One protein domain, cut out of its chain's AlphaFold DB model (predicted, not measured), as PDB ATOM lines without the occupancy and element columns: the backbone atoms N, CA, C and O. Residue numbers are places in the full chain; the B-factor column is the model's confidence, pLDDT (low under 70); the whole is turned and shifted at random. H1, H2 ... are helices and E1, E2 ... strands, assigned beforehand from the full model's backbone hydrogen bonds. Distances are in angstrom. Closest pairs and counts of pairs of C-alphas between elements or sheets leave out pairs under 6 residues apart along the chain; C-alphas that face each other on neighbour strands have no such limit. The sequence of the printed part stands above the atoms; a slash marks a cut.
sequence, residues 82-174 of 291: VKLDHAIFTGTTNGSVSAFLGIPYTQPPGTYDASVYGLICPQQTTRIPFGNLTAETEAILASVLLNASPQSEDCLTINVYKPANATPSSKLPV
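Overview. This is residues 82 to 174 of the 291 residues of the protein "COesterase domain-containing protein" of Serpula lacrymans var. lacrymans (strain S7.3) (UniProt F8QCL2). A small head of two three-stranded sheets, E3 E4 E6 and E1 E2 E5, joined where E2 runs on into E3, has a long loop reaching far out from it, with the single helix H1 near the loop's far end and clear of both sheets. The loop goes out through the long unnamed residues 114 to 134, and the chain comes back through H1 and residues 146 to 156 to E6, so that this arm makes most of the length. The printed part has 93 residues with six named strands and one named helix, in the order E1 E2 E3 E4 E5 H1 E6; the sheet E3 E4 E6 is antiparallel throughout, and the sheet E1 E2 E5 is mixed. The class is mixed, helices and strands, with under half of the residues, 39, in named elements. The whole is only just extended, close to loose, with a radius of gyration of the C-alphas of 18.8 A, and it is elongated, with spans of 60 by 31 by 21 A.

Along the chain. E4, the longest strand by residues, is residues 97 to 104 and measures 20.5 A from its first C-alpha at (5.986, -15.537, -7.096) to its last. E6, residues 157 to 163, also measures 20.5 A and ends with C-alpha 163 at (2.921, -13.247, -4.591). E3 is residues 92 to 94, 6.7 A long. In the other sheet, E1 is residues 82 to 84, 6.4 A long, and begins with C-alpha 82 at (-7.252, -19.901, -10.571). E2 is residues 87 to 90, 10.2 A long, and E5 is residues 111 to 113, 7.0 A long. H1 is residues 135 to 145, 15.2 A long, with C-alpha 135 at (27.456, -10.500, -43.133).

Arrangement. The sheet E3 E4 E6 has E4 as its inner strand and E3 and E6 as edge strands. E4 and E6 are antiparallel at 164 degrees; the C-alphas of Leu 101 and Asn 159 face each other at 4.4 A, and N 98 and O 162 are within hydrogen-bond range at 2.8 A, as are N 160 and O 100 at 2.8 A. E3 and E4 form a hairpin, antiparallel at 153 degrees, with N 92 and O 99 within hydrogen-bond range at 2.9 A. E2 runs on into E3 across a break of one residue, at 36 degrees, and the two meet only through their link. The closest C-alphas of E2 and E4 are those of Thr 90 and Phe 100, 7.0 A apart. In the sheet E1 E2 E5, E2 is the inner strand. E1 and E2 form a hairpin, antiparallel at 158 degrees, with N 84 and O 87 within hydrogen-bond range at 2.9 A. E2 and E5 are parallel at 28 degrees, with N 112 and O 88 within hydrogen-bond range at 2.8 A. H1 is not on either sheet, and it is apart from E1, E2, E3 and E4. In H1 every O i to N i+4 pair is within hydrogen-bond range.

Size, cuts and confidence. The two C-alphas farthest apart are those of Asn 132 and Ser 169, 60.4 A. The printed part runs from residue 82 to residue 174 with no cut. The links E5 to H1, of 21 residues, and H1 to E6, of 11 residues, are long. The mean pLDDT of the printed part is 84.7, and the model's confidence is low, under 70, in residues 124 to 131 and 141 to 148, of which 141 to 145 belong to H1.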
ATOM      1  N   VAL A  82      -6.295 -20.975 -10.861       92.50
ATOM      2  CA  VAL A  82      -7.252 -19.901 -10.571       92.50
ATOM      3  C   VAL A  82      -8.464 -20.055 -11.476       92.50
ATOM      4  O   VAL A  82      -8.342 -20.103 -12.698       92.50
ATOM      5  N   LYS A  83      -9.649 -20.091 -10.864       91.25
ATOM      6  CA  LYS A  83     -10.927 -20.033 -11.571       91.25
ATOM      7  C   LYS A  83     -11.382 -18.577 -11.680       91.25
ATOM      8  O   LYS A  83     -11.583 -17.930 -10.653       91.25
ATOM      9  N   LEU A  84     -11.557 -18.085 -12.902       87.38
ATOM     10  CA  LEU A  84     -12.108 -16.763 -13.211       87.38
ATOM     11  C   LEU A  84     -13.365 -16.951 -14.052       87.38
ATOM     12  O   LEU A  84     -13.298 -17.578 -15.105       87.38
ATOM     13  N   ASP A  85     -14.500 -16.428 -13.595       84.94
ATOM     14  CA  ASP A  85     -15.802 -16.574 -14.254       84.94
ATOM     15  C   ASP A  85     -16.097 -18.037 -14.650       84.94
ATOM     16  O   ASP A  85     -16.400 -18.886 -13.804       84.94
ATOM     17  N   HIS A  86     -15.959 -18.340 -15.941       84.25
ATOM     18  CA  HIS A  86     -16.210 -19.644 -16.544       84.25
ATOM     19  C   HIS A  86     -14.929 -20.327 -17.068       84.25
ATOM     20  O   HIS A  86     -15.018 -21.293 -17.823       84.25
ATOM     21  N   ALA A  87     -13.746 -19.841 -16.695       90.94
ATOM     22  CA  ALA A  87     -12.460 -20.385 -17.112       90.94
ATOM     23  C   ALA A  87     -11.569 -20.766 -15.920       90.94
ATOM     24  O   ALA A  87     -11.701 -20.232 -14.817       90.94
ATOM     25  N   ILE A  88     -10.665 -21.716 -16.145       93.81
ATOM     26  CA  ILE A  88      -9.664 -22.168 -15.174       93.81
ATOM     27  C   ILE A  88      -8.288 -22.006 -15.808       93.81
ATOM     28  O   ILE A  88      -8.045 -22.538 -16.887       93.81
ATOM     29  N   PHE A  89      -7.393 -21.303 -15.124       95.06
ATOM     30  CA  PHE A  89      -6.028 -21.053 -15.575       95.06
ATOM     31  C   PHE A  89      -5.041 -21.745 -14.649       95.06
ATOM     32  O   PHE A  89      -5.105 -21.557 -13.432       95.06
ATOM     33  N   THR A  90      -4.120 -22.511 -15.219       96.19
ATOM     34  CA  THR A  90      -3.052 -23.189 -14.478       96.19
ATOM     35  C   THR A  90      -1.721 -22.512 -14.775       96.19
ATOM     36  O   THR A  90      -1.295 -22.493 -15.920       96.19
ATOM     37  N   GLY A  91      -1.088 -21.922 -13.766       96.12
ATOM     38  CA  GLY A  91       0.167 -21.180 -13.896       96.12
ATOM     39  C   GLY A  91       1.383 -21.940 -13.370       96.12
ATOM     40  O   GLY A  91       1.348 -23.148 -13.137       96.12
ATOM     41  N   THR A  92       2.460 -21.204 -13.112       96.25
ATOM     42  CA  THR A  92       3.674 -21.701 -12.446       96.25
ATOM     43  C   THR A  92       3.927 -20.946 -11.149       96.25
ATOM     44  O   THR A  92       3.454 -19.827 -10.955       96.25
ATOM     45  N   THR A  93       4.660 -21.560 -10.221       95.81
ATOM     46  CA  THR A  93       5.186 -20.872  -9.034       95.81
ATOM     47  C   THR A  93       6.686 -21.090  -8.970       95.81
ATOM     48  O   THR A  93       7.142 -22.230  -9.022       95.81
ATOM     49  N   ASN A  94       7.440 -20.002  -8.854       94.06
ATOM     50  CA  ASN A  94       8.876 -20.026  -8.617       94.06
ATOM     51  C   ASN A  94       9.178 -19.171  -7.382       94.06
ATOM     52  O   ASN A  94       8.972 -17.954  -7.382       94.06
ATOM     53  N   GLY A  95       9.620 -19.826  -6.307       92.25
ATOM     54  CA  GLY A  95       9.868 -19.179  -5.025       92.25
ATOM     55  C   GLY A  95       8.628 -18.456  -4.494       92.25
ATOM     56  O   GLY A  95       7.581 -19.063  -4.276       92.25
ATOM     57  N   SER A  96       8.749 -17.146  -4.279       94.38
ATOM     58  CA  SER A  96       7.696 -16.298  -3.710       94.38
ATOM     59  C   SER A  96       6.695 -15.754  -4.732       94.38
ATOM     60  O   SER A  96       5.792 -15.012  -4.340       94.38
ATOM     61  N   VAL A  97       6.814 -16.097  -6.018       95.69
ATOM     62  CA  VAL A  97       5.986 -15.537  -7.096       95.69
ATOM     63  C   VAL A  97       5.271 -16.649  -7.856       95.69
ATOM     64  O   VAL A  97       5.887 -17.616  -8.299       95.69
ATOM     65  N   SER A  98       3.964 -16.481  -8.050       96.75
ATOM     66  CA  SER A  98       3.198 -17.245  -9.033       96.75
ATOM     67  C   SER A  98       2.998 -16.412 -10.296       96.75
ATOM     68  O   SER A  98       2.658 -15.227 -10.216       96.75
ATOM     69  N   ALA A  99       3.170 -17.045 -11.450       97.06
ATOM     70  CA  ALA A  99       2.983 -16.451 -12.764       97.06
ATOM     71  C   ALA A  99       1.883 -17.190 -13.533       97.06
ATOM     72  O   ALA A  99       1.836 -18.420 -13.547       97.06
ATOM     73  N   PHE A 100       1.017 -16.421 -14.185       97.19
ATOM     74  CA  PHE A 100       0.027 -16.899 -15.143       97.19
ATOM     75  C   PHE A 100       0.280 -16.159 -16.450       97.19
ATOM     76  O   PHE A 100       0.039 -14.957 -16.555       97.19
ATOM     77  N   LEU A 101       0.853 -16.863 -17.407       95.88
ATOM     78  CA  LEU A 101       1.369 -16.334 -18.655       95.88
ATOM     79  C   LEU A 101       0.416 -16.687 -19.800       95.88
ATOM     80  O   LEU A 101      -0.241 -17.720 -19.762       95.88
ATOM     81  N   GLY A 102       0.303 -15.814 -20.799       93.69
ATOM     82  CA  GLY A 102      -0.482 -16.100 -21.999       93.69
ATOM     83  C   GLY A 102      -1.994 -16.230 -21.776       93.69
ATOM     84  O   GLY A 102      -2.657 -16.865 -22.588       93.69
ATOM     85  N   ILE A 103      -2.564 -15.630 -20.723       94.06
ATOM     86  CA  ILE A 103      -4.010 -15.690 -20.450       94.06
ATOM     87  C   ILE A 103      -4.774 -14.987 -21.584       94.06
ATOM     88  O   ILE A 103      -4.629 -13.767 -21.719       94.06
ATOM     89  N   PRO A 104      -5.618 -15.681 -22.371       92.38
ATOM     90  CA  PRO A 104      -6.452 -15.028 -23.370       92.38
ATOM     91  C   PRO A 104      -7.546 -14.200 -22.689       92.38
ATOM     92  O   PRO A 104      -8.300 -14.708 -21.861       92.38
ATOM     93  N   TYR A 105      -7.660 -12.920 -23.047       88.81
ATOM     94  CA  TYR A 105      -8.655 -12.021 -22.439       88.81
ATOM     95  C   TYR A 105      -9.916 -11.815 -23.295       88.81
ATOM     96  O   TYR A 105     -10.809 -11.063 -22.907       88.81
ATOM     97  N   THR A 106     -10.001 -12.468 -24.457       85.00
ATOM     98  CA  THR A 106     -11.139 -12.383 -25.393       85.00
ATOM     99  C   THR A 106     -11.810 -13.731 -25.685       85.00
ATOM    100  O   THR A 106     -12.820 -13.760 -26.387       85.00
ATOM    101  N   GLN A 107     -11.270 -14.844 -25.178       80.31
ATOM    102  CA  GLN A 107     -11.716 -16.200 -25.521       80.31
ATOM    103  C   GLN A 107     -12.842 -16.729 -24.602       80.31
ATOM    104  O   GLN A 107     -13.010 -16.235 -23.484       80.31
ATOM    105  N   PRO A 108     -13.649 -17.704 -25.081       78.50
ATOM    106  CA  PRO A 108     -14.779 -18.274 -24.338       78.50
ATOM    107  C   PRO A 108     -14.361 -19.091 -23.092       78.50
ATOM    108  O   PRO A 108     -13.182 -19.307 -22.847       78.50
ATOM    109  N   PRO A 109     -15.326 -19.568 -22.286       84.69
ATOM    110  CA  PRO A 109     -15.083 -20.464 -21.150       84.69
ATOM    111  C   PRO A 109     -14.203 -21.685 -21.479       84.69
ATOM    112  O   PRO A 109     -14.400 -22.318 -22.516       84.69
ATOM    113  N   GLY A 110     -13.305 -22.085 -20.571       88.94
ATOM    114  CA  GLY A 110     -12.450 -23.259 -20.778       88.94
ATOM    115  C   GLY A 110     -11.359 -23.457 -19.725       88.94
ATOM    116  O   GLY A 110     -11.202 -22.654 -18.808       88.94
ATOM    117  N   THR A 111     -10.595 -24.541 -19.861       92.56
ATOM    118  CA  THR A 111      -9.380 -24.770 -19.066       92.56
ATOM    119  C   THR A 111      -8.168 -24.434 -19.918       92.56
ATOM    120  O   THR A 111      -8.003 -24.998 -20.998       92.56
ATOM    121  N   TYR A 112      -7.325 -23.543 -19.417       92.31
ATOM    122  CA  TYR A 112      -6.181 -22.993 -20.125       92.31
ATOM    123  C   TYR A 112      -4.894 -23.253 -19.350       92.31
ATOM    124  O   TYR A 112      -4.814 -23.038 -18.135       92.31
ATOM    125  N   ASP A 113      -3.873 -23.692 -20.078       94.12
ATOM    126  CA  ASP A 113      -2.510 -23.723 -19.574       94.12
ATOM    127  C   ASP A 113      -1.906 -22.319 -19.697       94.12
ATOM    128  O   ASP A 113      -1.712 -21.809 -20.797       94.12
ATOM    129  N   ALA A 114      -1.657 -21.695 -18.550       95.44
ATOM    130  CA  ALA A 114      -1.055 -20.377 -18.409       95.44
ATOM    131  C   ALA A 114       0.363 -20.484 -17.817       95.44
ATOM    132  O   ALA A 114       0.815 -19.608 -17.074       95.44
ATOM    133  N   SER A 115       1.066 -21.587 -18.076       95.12
ATOM    134  CA  SER A 115       2.442 -21.799 -17.618       95.12
ATOM    135  C   SER A 115       3.504 -21.219 -18.558       95.12
ATOM    136  O   SER A 115       4.658 -21.067 -18.153       95.12
ATOM    137  N   VAL A 116       3.116 -20.850 -19.784       93.25
ATOM    138  CA  VAL A 116       4.001 -20.373 -20.855       93.25
ATOM    139  C   VAL A 116       3.525 -19.040 -21.425       93.25
ATOM    140  O   VAL A 116       2.339 -18.722 -21.399       93.25
ATOM    141  N   TYR A 117       4.456 -18.242 -21.947       93.38
ATOM    142  CA  TYR A 117       4.101 -16.999 -22.627       93.38
ATOM    143  C   TYR A 117       3.207 -17.259 -23.840       93.38
ATOM    144  O   TYR A 117       3.443 -18.185 -24.616       93.38
ATOM    145  N   GLY A 118       2.198 -16.399 -24.005       90.62
ATOM    146  CA  GLY A 118       1.383 -16.362 -25.212       90.62
ATOM    147  C   GLY A 118       2.180 -15.890 -26.430       90.62
ATOM    148  O   GLY A 118       3.272 -15.327 -26.308       90.62
ATOM    149  N   LEU A 119       1.607 -16.106 -27.611       90.50
ATOM    150  CA  LEU A 119       2.172 -15.645 -28.876       90.50
ATOM    151  C   LEU A 119       2.106 -14.117 -28.960       90.50
ATOM    152  O   LEU A 119       1.147 -13.502 -28.484       90.50
ATOM    153  N   ILE A 120       3.105 -13.498 -29.588       86.56
ATOM    154  CA  ILE A 120       3.048 -12.061 -29.874       86.56
ATOM    155  C   ILE A 120       2.229 -11.811 -31.142       86.56
ATOM    156  O   ILE A 120       2.101 -12.679 -32.005       86.56
ATOM    157  N   CYS A 121       1.669 -10.610 -31.268       87.06
ATOM    158  CA  CYS A 121       0.964 -10.239 -32.489       87.06
ATOM    159  C   CYS A 121       1.939 -10.090 -33.660       87.06
ATOM    160  O   CYS A 121       3.106  -9.751 -33.414       87.06
ATOM    161  N   PRO A 122       1.473 -10.277 -34.912       81.94
ATOM    162  CA  PRO A 122       2.317 -10.133 -36.088       81.94
ATOM    163  C   PRO A 122       3.042  -8.783 -36.081       81.94
ATOM    164  O   PRO A 122       2.417  -7.728 -35.958       81.94
ATOM    165  N   GLN A 123       4.367  -8.826 -36.157       76.44
ATOM    166  CA  GLN A 123       5.249  -7.671 -36.265       76.44
ATOM    167  C   GLN A 123       5.557  -7.419 -37.738       76.44
ATOM    168  O   GLN A 123       5.710  -8.351 -38.528       76.44
ATOM    169  N   GLN A 124       5.670  -6.148 -38.108       67.69
ATOM    170  CA  GLN A 124       6.109  -5.770 -39.445       67.69
ATOM    171  C   GLN A 124       7.629  -5.902 -39.526       67.69
ATOM    172  O   GLN A 124       8.351  -5.317 -38.720       67.69
ATOM    173  N   THR A 125       8.116  -6.673 -40.497       62.19
ATOM    174  CA  THR A 125       9.551  -6.792 -40.753       62.19
ATOM    175  C   THR A 125      10.074  -5.471 -41.300       62.19
ATOM    176  O   THR A 125       9.702  -5.056 -42.399       62.19
ATOM    177  N   THR A 126      10.955  -4.817 -40.552       56.81
ATOM    178  CA  THR A 126      11.655  -3.615 -41.007       56.81
ATOM    179  C   THR A 126      12.794  -4.010 -41.933       56.81
ATOM    180  O   THR A 126      13.716  -4.712 -41.514       56.81
ATOM    181  N   ARG A 127      12.757  -3.550 -43.183       57.19
ATOM    182  CA  ARG A 127      13.907  -3.620 -44.089       57.19
ATOM    183  C   ARG A 127      14.538  -2.237 -44.145       57.19
ATOM    184  O   ARG A 127      14.344  -1.517 -45.119       57.19
ATOM    185  N   ILE A 128      15.264  -1.877 -43.092       57.06
ATOM    186  CA  ILE A 128      16.050  -0.644 -43.096       57.06
ATOM    187  C   ILE A 128      17.132  -0.833 -44.172       57.06
ATOM    188  O   ILE A 128      17.903  -1.795 -44.079       57.06
ATOM    189  N   PRO A 129      17.185   0.007 -45.222       58.69
ATOM    190  CA  PRO A 129      18.188  -0.098 -46.269       58.69
ATOM    191  C   PRO A 129      19.510   0.437 -45.725       58.69
ATOM    192  O   PRO A 129      19.943   1.545 -46.033       58.69
ATOM    193  N   PHE A 130      20.158  -0.348 -44.874       59.88
ATOM    194  CA  PHE A 130      21.563  -0.131 -44.607       59.88
ATOM    195  C   PHE A 130      22.332  -0.355 -45.919       59.88
ATOM    196  O   PHE A 130      21.884  -1.099 -46.796       59.88
ATOM    197  N   GLY A 131      23.450   0.354 -46.105       65.25
ATOM    198  CA  GLY A 131      24.317   0.161 -47.272       65.25
ATOM    199  C   GLY A 131      24.884  -1.264 -47.330       65.25
ATOM    200  O   GLY A 131      24.391  -2.170 -46.670       65.25
ATOM    201  N   ASN A 132      25.961  -1.487 -48.084       74.69
ATOM    202  CA  ASN A 132      26.631  -2.794 -48.090       74.69
ATOM    203  C   ASN A 132      27.211  -3.105 -46.693       74.69
ATOM    204  O   ASN A 132      28.341  -2.726 -46.378       74.69
ATOM    205  N   LEU A 133      26.416  -3.746 -45.838       75.81
ATOM    206  CA  LEU A 133      26.826  -4.220 -44.527       75.81
ATOM    207  C   LEU A 133      27.602  -5.526 -44.677       75.81
ATOM    208  O   LEU A 133      27.413  -6.301 -45.616       75.81
ATOM    209  N   THR A 134      28.497  -5.780 -43.726       83.31
ATOM    210  CA  THR A 134      29.144  -7.090 -43.635       83.31
ATOM    211  C   THR A 134      28.127  -8.136 -43.176       83.31
ATOM    212  O   THR A 134      27.183  -7.816 -42.450       83.31
ATOM    213  N   ALA A 135      28.332  -9.402 -43.549       78.69
ATOM    214  CA  ALA A 135      27.456 -10.500 -43.133       78.69
ATOM    215  C   ALA A 135      27.331 -10.620 -41.599       78.69
ATOM    216  O   ALA A 135      26.278 -10.993 -41.087       78.69
ATOM    217  N   GLU A 136      28.387 -10.260 -40.863       79.44
ATOM    218  CA  GLU A 136      28.385 -10.234 -39.396       79.44
ATOM    219  C   GLU A 136      27.454  -9.145 -38.850       79.44
ATOM    220  O   GLU A 136      26.674  -9.392 -37.931       79.44
ATOM    221  N   THR A 137      27.486  -7.949 -39.445       74.31
ATOM    222  CA  THR A 137      26.606  -6.840 -39.054       74.31
ATOM    223  C   THR A 137      25.143  -7.156 -39.356       74.31
ATOM    224  O   THR A 137      24.293  -6.900 -38.509       74.31
ATOM    225  N   GLU A 138      24.851  -7.766 -40.506       73.31
ATOM    226  CA  GLU A 138      23.500  -8.229 -40.862       73.31
ATOM    227  C   GLU A 138      22.962  -9.260 -39.859       73.31
ATOM    228  O   GLU A 138      21.820  -9.164 -39.413       73.31
ATOM    229  N   ALA A 139      23.792 -10.219 -39.438       70.19
ATOM    230  CA  ALA A 139      23.391 -11.233 -38.464       70.19
ATOM    231  C   ALA A 139      23.083 -10.631 -37.081       70.19
ATOM    232  O   ALA A 139      22.078 -10.983 -36.457       70.19
ATOM    233  N   ILE A 140      23.915  -9.695 -36.608       72.06
ATOM    234  CA  ILE A 140      23.684  -8.984 -35.341       72.06
ATOM    235  C   ILE A 140      22.408  -8.152 -35.433       72.06
ATOM    236  O   ILE A 140      21.549  -8.228 -34.555       72.06
ATOM    237  N   LEU A 141      22.252  -7.394 -36.512       68.75
ATOM    238  CA  LEU A 141      21.097  -6.544 -36.744       68.75
ATOM    239  C   LEU A 141      19.796  -7.357 -36.788       68.75
ATOM    240  O   LEU A 141      18.828  -6.992 -36.125       68.75
ATOM    241  N   ALA A 142      19.791  -8.498 -37.480       65.94
ATOM    242  CA  ALA A 142      18.657  -9.416 -37.495       65.94
ATOM    243  C   ALA A 142      18.319  -9.929 -36.086       65.94
ATOM    244  O   ALA A 142      17.146  -9.977 -35.725       65.94
ATOM    245  N   SER A 143      19.323 -10.248 -35.261       63.44
ATOM    246  CA  SER A 143      19.098 -10.715 -33.884       63.44
ATOM    247  C   SER A 143      18.512  -9.646 -32.953       63.44
ATOM    248  O   SER A 143      17.770  -9.978 -32.032       63.44
ATOM    249  N   VAL A 144      18.817  -8.367 -33.199       63.66
ATOM    250  CA  VAL A 144      18.352  -7.236 -32.381       63.66
ATOM    251  C   VAL A 144      16.985  -6.728 -32.845       63.66
ATOM    252  O   VAL A 144      16.139  -6.397 -32.016       63.66
ATOM    253  N   LEU A 145      16.755  -6.662 -34.159       60.50
ATOM    254  CA  LEU A 145      15.520  -6.121 -34.737       60.50
ATOM    255  C   LEU A 145      14.389  -7.151 -34.808       60.50
ATOM    256  O   LEU A 145      13.219  -6.788 -34.699       60.50
ATOM    257  N   LEU A 146      14.711  -8.433 -34.977       59.28
ATOM    258  CA  LEU A 146      13.732  -9.506 -35.131       59.28
ATOM    259  C   LEU A 146      13.794 -10.414 -33.906       59.28
ATOM    260  O   LEU A 146      14.308 -11.529 -33.956       59.28
ATOM    261  N   ASN A 147      13.248  -9.945 -32.783       55.75
ATOM    262  CA  ASN A 147      13.018 -10.827 -31.642       55.75
ATOM    263  C   ASN A 147      12.106 -11.983 -32.090       55.75
ATOM    264  O   ASN A 147      10.916 -11.792 -32.339       55.75
ATOM    265  N   ALA A 148      12.682 -13.183 -32.194       58.62
ATOM    266  CA  ALA A 148      12.092 -14.402 -32.753       58.62
ATOM    267  C   ALA A 148      11.023 -15.049 -31.850       58.62
ATOM    268  O   ALA A 148      10.958 -16.271 -31.712       58.62
ATOM    269  N   SER A 149      10.183 -14.241 -31.201       71.50
ATOM    270  CA  SER A 149       9.014 -14.772 -30.507       71.50
ATOM    271  C   SER A 149       8.003 -15.265 -31.543       71.50
ATOM    272  O   SER A 149       7.745 -14.557 -32.521       71.50
ATOM    273  N   PRO A 150       7.433 -16.466 -31.367       84.25
ATOM    274  CA  PRO A 150       6.448 -16.993 -32.298       84.25
ATOM    275  C   PRO A 150       5.227 -16.064 -32.346       84.25
ATOM    276  O   PRO A 150       4.729 -15.603 -31.314       84.25
ATOM    277  N   GLN A 151       4.787 -15.760 -33.569       85.25
ATOM    278  CA  GLN A 151       3.763 -14.754 -33.847       85.25
ATOM    279  C   GLN A 151       2.471 -15.417 -34.332       85.25
ATOM    280  O   GLN A 151       2.517 -16.435 -35.022       85.25
ATOM    281  N   SER A 152       1.320 -14.842 -33.991       88.50
ATOM    282  CA  SER A 152      -0.001 -15.297 -34.450       88.50
ATOM    283  C   SER A 152      -1.018 -14.165 -34.355       88.50
ATOM    284  O   SER A 152      -0.864 -13.280 -33.522       88.50
ATOM    285  N   GLU A 153      -2.081 -14.196 -35.162       88.44
ATOM    286  CA  GLU A 153      -3.232 -13.295 -34.977       88.44
ATOM    287  C   GLU A 153      -3.996 -13.589 -33.672       88.44
ATOM    288  O   GLU A 153      -4.598 -12.689 -33.086       88.44
ATOM    289  N   ASP A 154      -3.911 -14.822 -33.158       89.56
ATOM    290  CA  ASP A 154      -4.409 -15.194 -31.827       89.56
ATOM    291  C   ASP A 154      -3.366 -14.855 -30.745       89.56
ATOM    292  O   ASP A 154      -2.757 -15.720 -30.118       89.56
ATOM    293  N   CYS A 155      -3.102 -13.558 -30.593       89.88
ATOM    294  CA  CYS A 155      -2.068 -12.999 -29.712       89.88
ATOM    295  C   CYS A 155      -2.623 -12.176 -28.543       89.88
ATOM    296  O   CYS A 155      -1.858 -11.586 -27.775       89.88
ATOM    297  N   LEU A 156      -3.951 -12.072 -28.412       91.31
ATOM    298  CA  LEU A 156      -4.607 -11.218 -27.418       91.31
ATOM    299  C   LEU A 156      -4.566 -11.861 -26.028       91.31
ATOM    300  O   LEU A 156      -5.573 -12.316 -25.479       91.31
ATOM    301  N   THR A 157      -3.367 -11.869 -25.458       92.31
ATOM    302  CA  THR A 157      -3.060 -12.488 -24.176       92.31
ATOM    303  C   THR A 157      -2.472 -11.485 -23.184       92.31
ATOM    304  O   THR A 157      -1.927 -10.442 -23.558       92.31
ATOM    305  N   ILE A 158      -2.611 -11.777 -21.893       93.19
ATOM    306  CA  ILE A 158      -1.990 -11.030 -20.796       93.19
ATOM    307  C   ILE A 158      -1.178 -11.961 -19.902       93.19
ATOM    308  O   ILE A 158      -1.463 -13.149 -19.780       93.19
ATOM    309  N   ASN A 159      -0.187 -11.384 -19.230       95.12
ATOM    310  CA  ASN A 159       0.593 -12.061 -18.203       95.12
ATOM    311  C   ASN A 159       0.273 -11.430 -16.847       95.12
ATOM    312  O   ASN A 159       0.192 -10.204 -16.736       95.12
ATOM    313  N   VAL A 160       0.116 -12.255 -15.818       95.88
ATOM    314  CA  VAL A 160      -0.157 -11.833 -14.444       95.88
ATOM    315  C   VAL A 160       0.879 -12.449 -13.518       95.88
ATOM    316  O   VAL A 160       1.082 -13.660 -13.511       95.88
ATOM    317  N   TYR A 161       1.486 -11.604 -12.694       96.25
ATOM    318  CA  TYR A 161       2.402 -12.004 -11.634       96.25
ATOM    319  C   TYR A 161       1.795 -11.622 -10.294       96.25
ATOM    320  O   TYR A 161       1.271 -10.516 -10.136       96.25
ATOM    321  N   LYS A 162       1.864 -12.526  -9.321       95.44
ATOM    322  CA  LYS A 162       1.398 -12.270  -7.956       95.44
ATOM    323  C   LYS A 162       2.316 -12.935  -6.933       95.44
ATOM    324  O   LYS A 162       2.938 -13.948  -7.259       95.44
ATOM    325  N   PRO A 163       2.340 -12.466  -5.675       96.56
ATOM    326  CA  PRO A 163       2.921 -13.247  -4.591       96.56
ATOM    327  C   PRO A 163       2.271 -14.635  -4.509       96.56
ATOM    328  O   PRO A 163       1.046 -14.776  -4.642       96.56
ATOM    329  N   ALA A 164       3.077 -15.672  -4.294       95.50
ATOM    330  CA  ALA A 164       2.625 -17.062  -4.296       95.50
ATOM    331  C   ALA A 164       1.512 -17.300  -3.263       95.50
ATOM    332  O   ALA A 164       0.497 -17.928  -3.563       95.50
ATOM    333  N   ASN A 165       1.644 -16.675  -2.092       94.00
ATOM    334  CA  ASN A 165       0.689 -16.739  -0.986       94.00
ATOM    335  C   ASN A 165      -0.525 -15.795  -1.119       94.00
ATOM    336  O   ASN A 165      -1.402 -15.829  -0.259       94.00
ATOM    337  N   ALA A 166      -0.601 -14.956  -2.158       94.75
ATOM    338  CA  ALA A 166      -1.727 -14.041  -2.337       94.75
ATOM    339  C   ALA A 166      -3.022 -14.809  -2.652       94.75
ATOM    340  O   ALA A 166      -3.048 -15.663  -3.544       94.75
ATOM    341  N   THR A 167      -4.102 -14.459  -1.962       92.44
ATOM    342  CA  THR A 167      -5.444 -15.036  -2.111       92.44
ATOM    343  C   THR A 167      -6.415 -13.985  -2.669       92.44
ATOM    344  O   THR A 167      -6.082 -12.794  -2.708       92.44
ATOM    345  N   PRO A 168      -7.647 -14.364  -3.060       90.56
ATOM    346  CA  PRO A 168      -8.660 -13.391  -3.481       90.56
ATOM    347  C   PRO A 168      -8.979 -12.309  -2.431       90.56
ATOM    348  O   PRO A 168      -9.430 -11.224  -2.789       90.56
ATOM    349  N   SER A 169      -8.727 -12.566  -1.141       95.12
ATOM    350  CA  SER A 169      -8.949 -11.598  -0.061       95.12
ATOM    351  C   SER A 169      -7.762 -10.665   0.204       95.12
ATOM    352  O   SER A 169      -7.925  -9.708   0.958       95.12
ATOM    353  N   SER A 170      -6.597 -10.879  -0.424       95.75
ATOM    354  CA  SER A 170      -5.390 -10.071  -0.185       95.75
ATOM    355  C   SER A 170      -5.497  -8.614  -0.660       95.75
ATOM    356  O   SER A 170      -4.754  -7.781  -0.157       95.75
ATOM    357  N   LYS A 171      -6.392  -8.297  -1.614       93.38
ATOM    358  CA  LYS A 171      -6.664  -6.929  -2.122       93.38
ATOM    359  C   LYS A 171      -5.401  -6.101  -2.431       93.38
ATOM    360  O   LYS A 171      -5.324  -4.918  -2.107       93.38
ATOM    361  N   LEU A 172      -4.407  -6.735  -3.054       95.69
ATOM    362  CA  LEU A 172      -3.143  -6.083  -3.390       95.69
ATOM    363  C   LEU A 172      -3.341  -5.008  -4.478       95.69
ATOM    364  O   LEU A 172      -4.171  -5.205  -5.372       95.69
ATOM    365  N   PRO A 173      -2.570  -3.903  -4.454       94.50
ATOM    366  CA  PRO A 173      -2.532  -2.950  -5.559       94.50
ATOM    367  C   PRO A 173      -2.143  -3.630  -6.878       94.50
ATOM    368  O   PRO A 173      -1.230  -4.456  -6.913       94.50
ATOM    369  N   VAL A 174      -2.815  -3.266  -7.974       93.75
ATOM    370  CA  VAL A 174      -2.550  -3.829  -9.307       93.75
ATOM    371  C   VAL A 174      -1.766  -2.830 -10.146       93.75
ATOM    372  O   VAL A 174      -2.244  -1.730 -10.431       93.75
TER     373      VAL A 174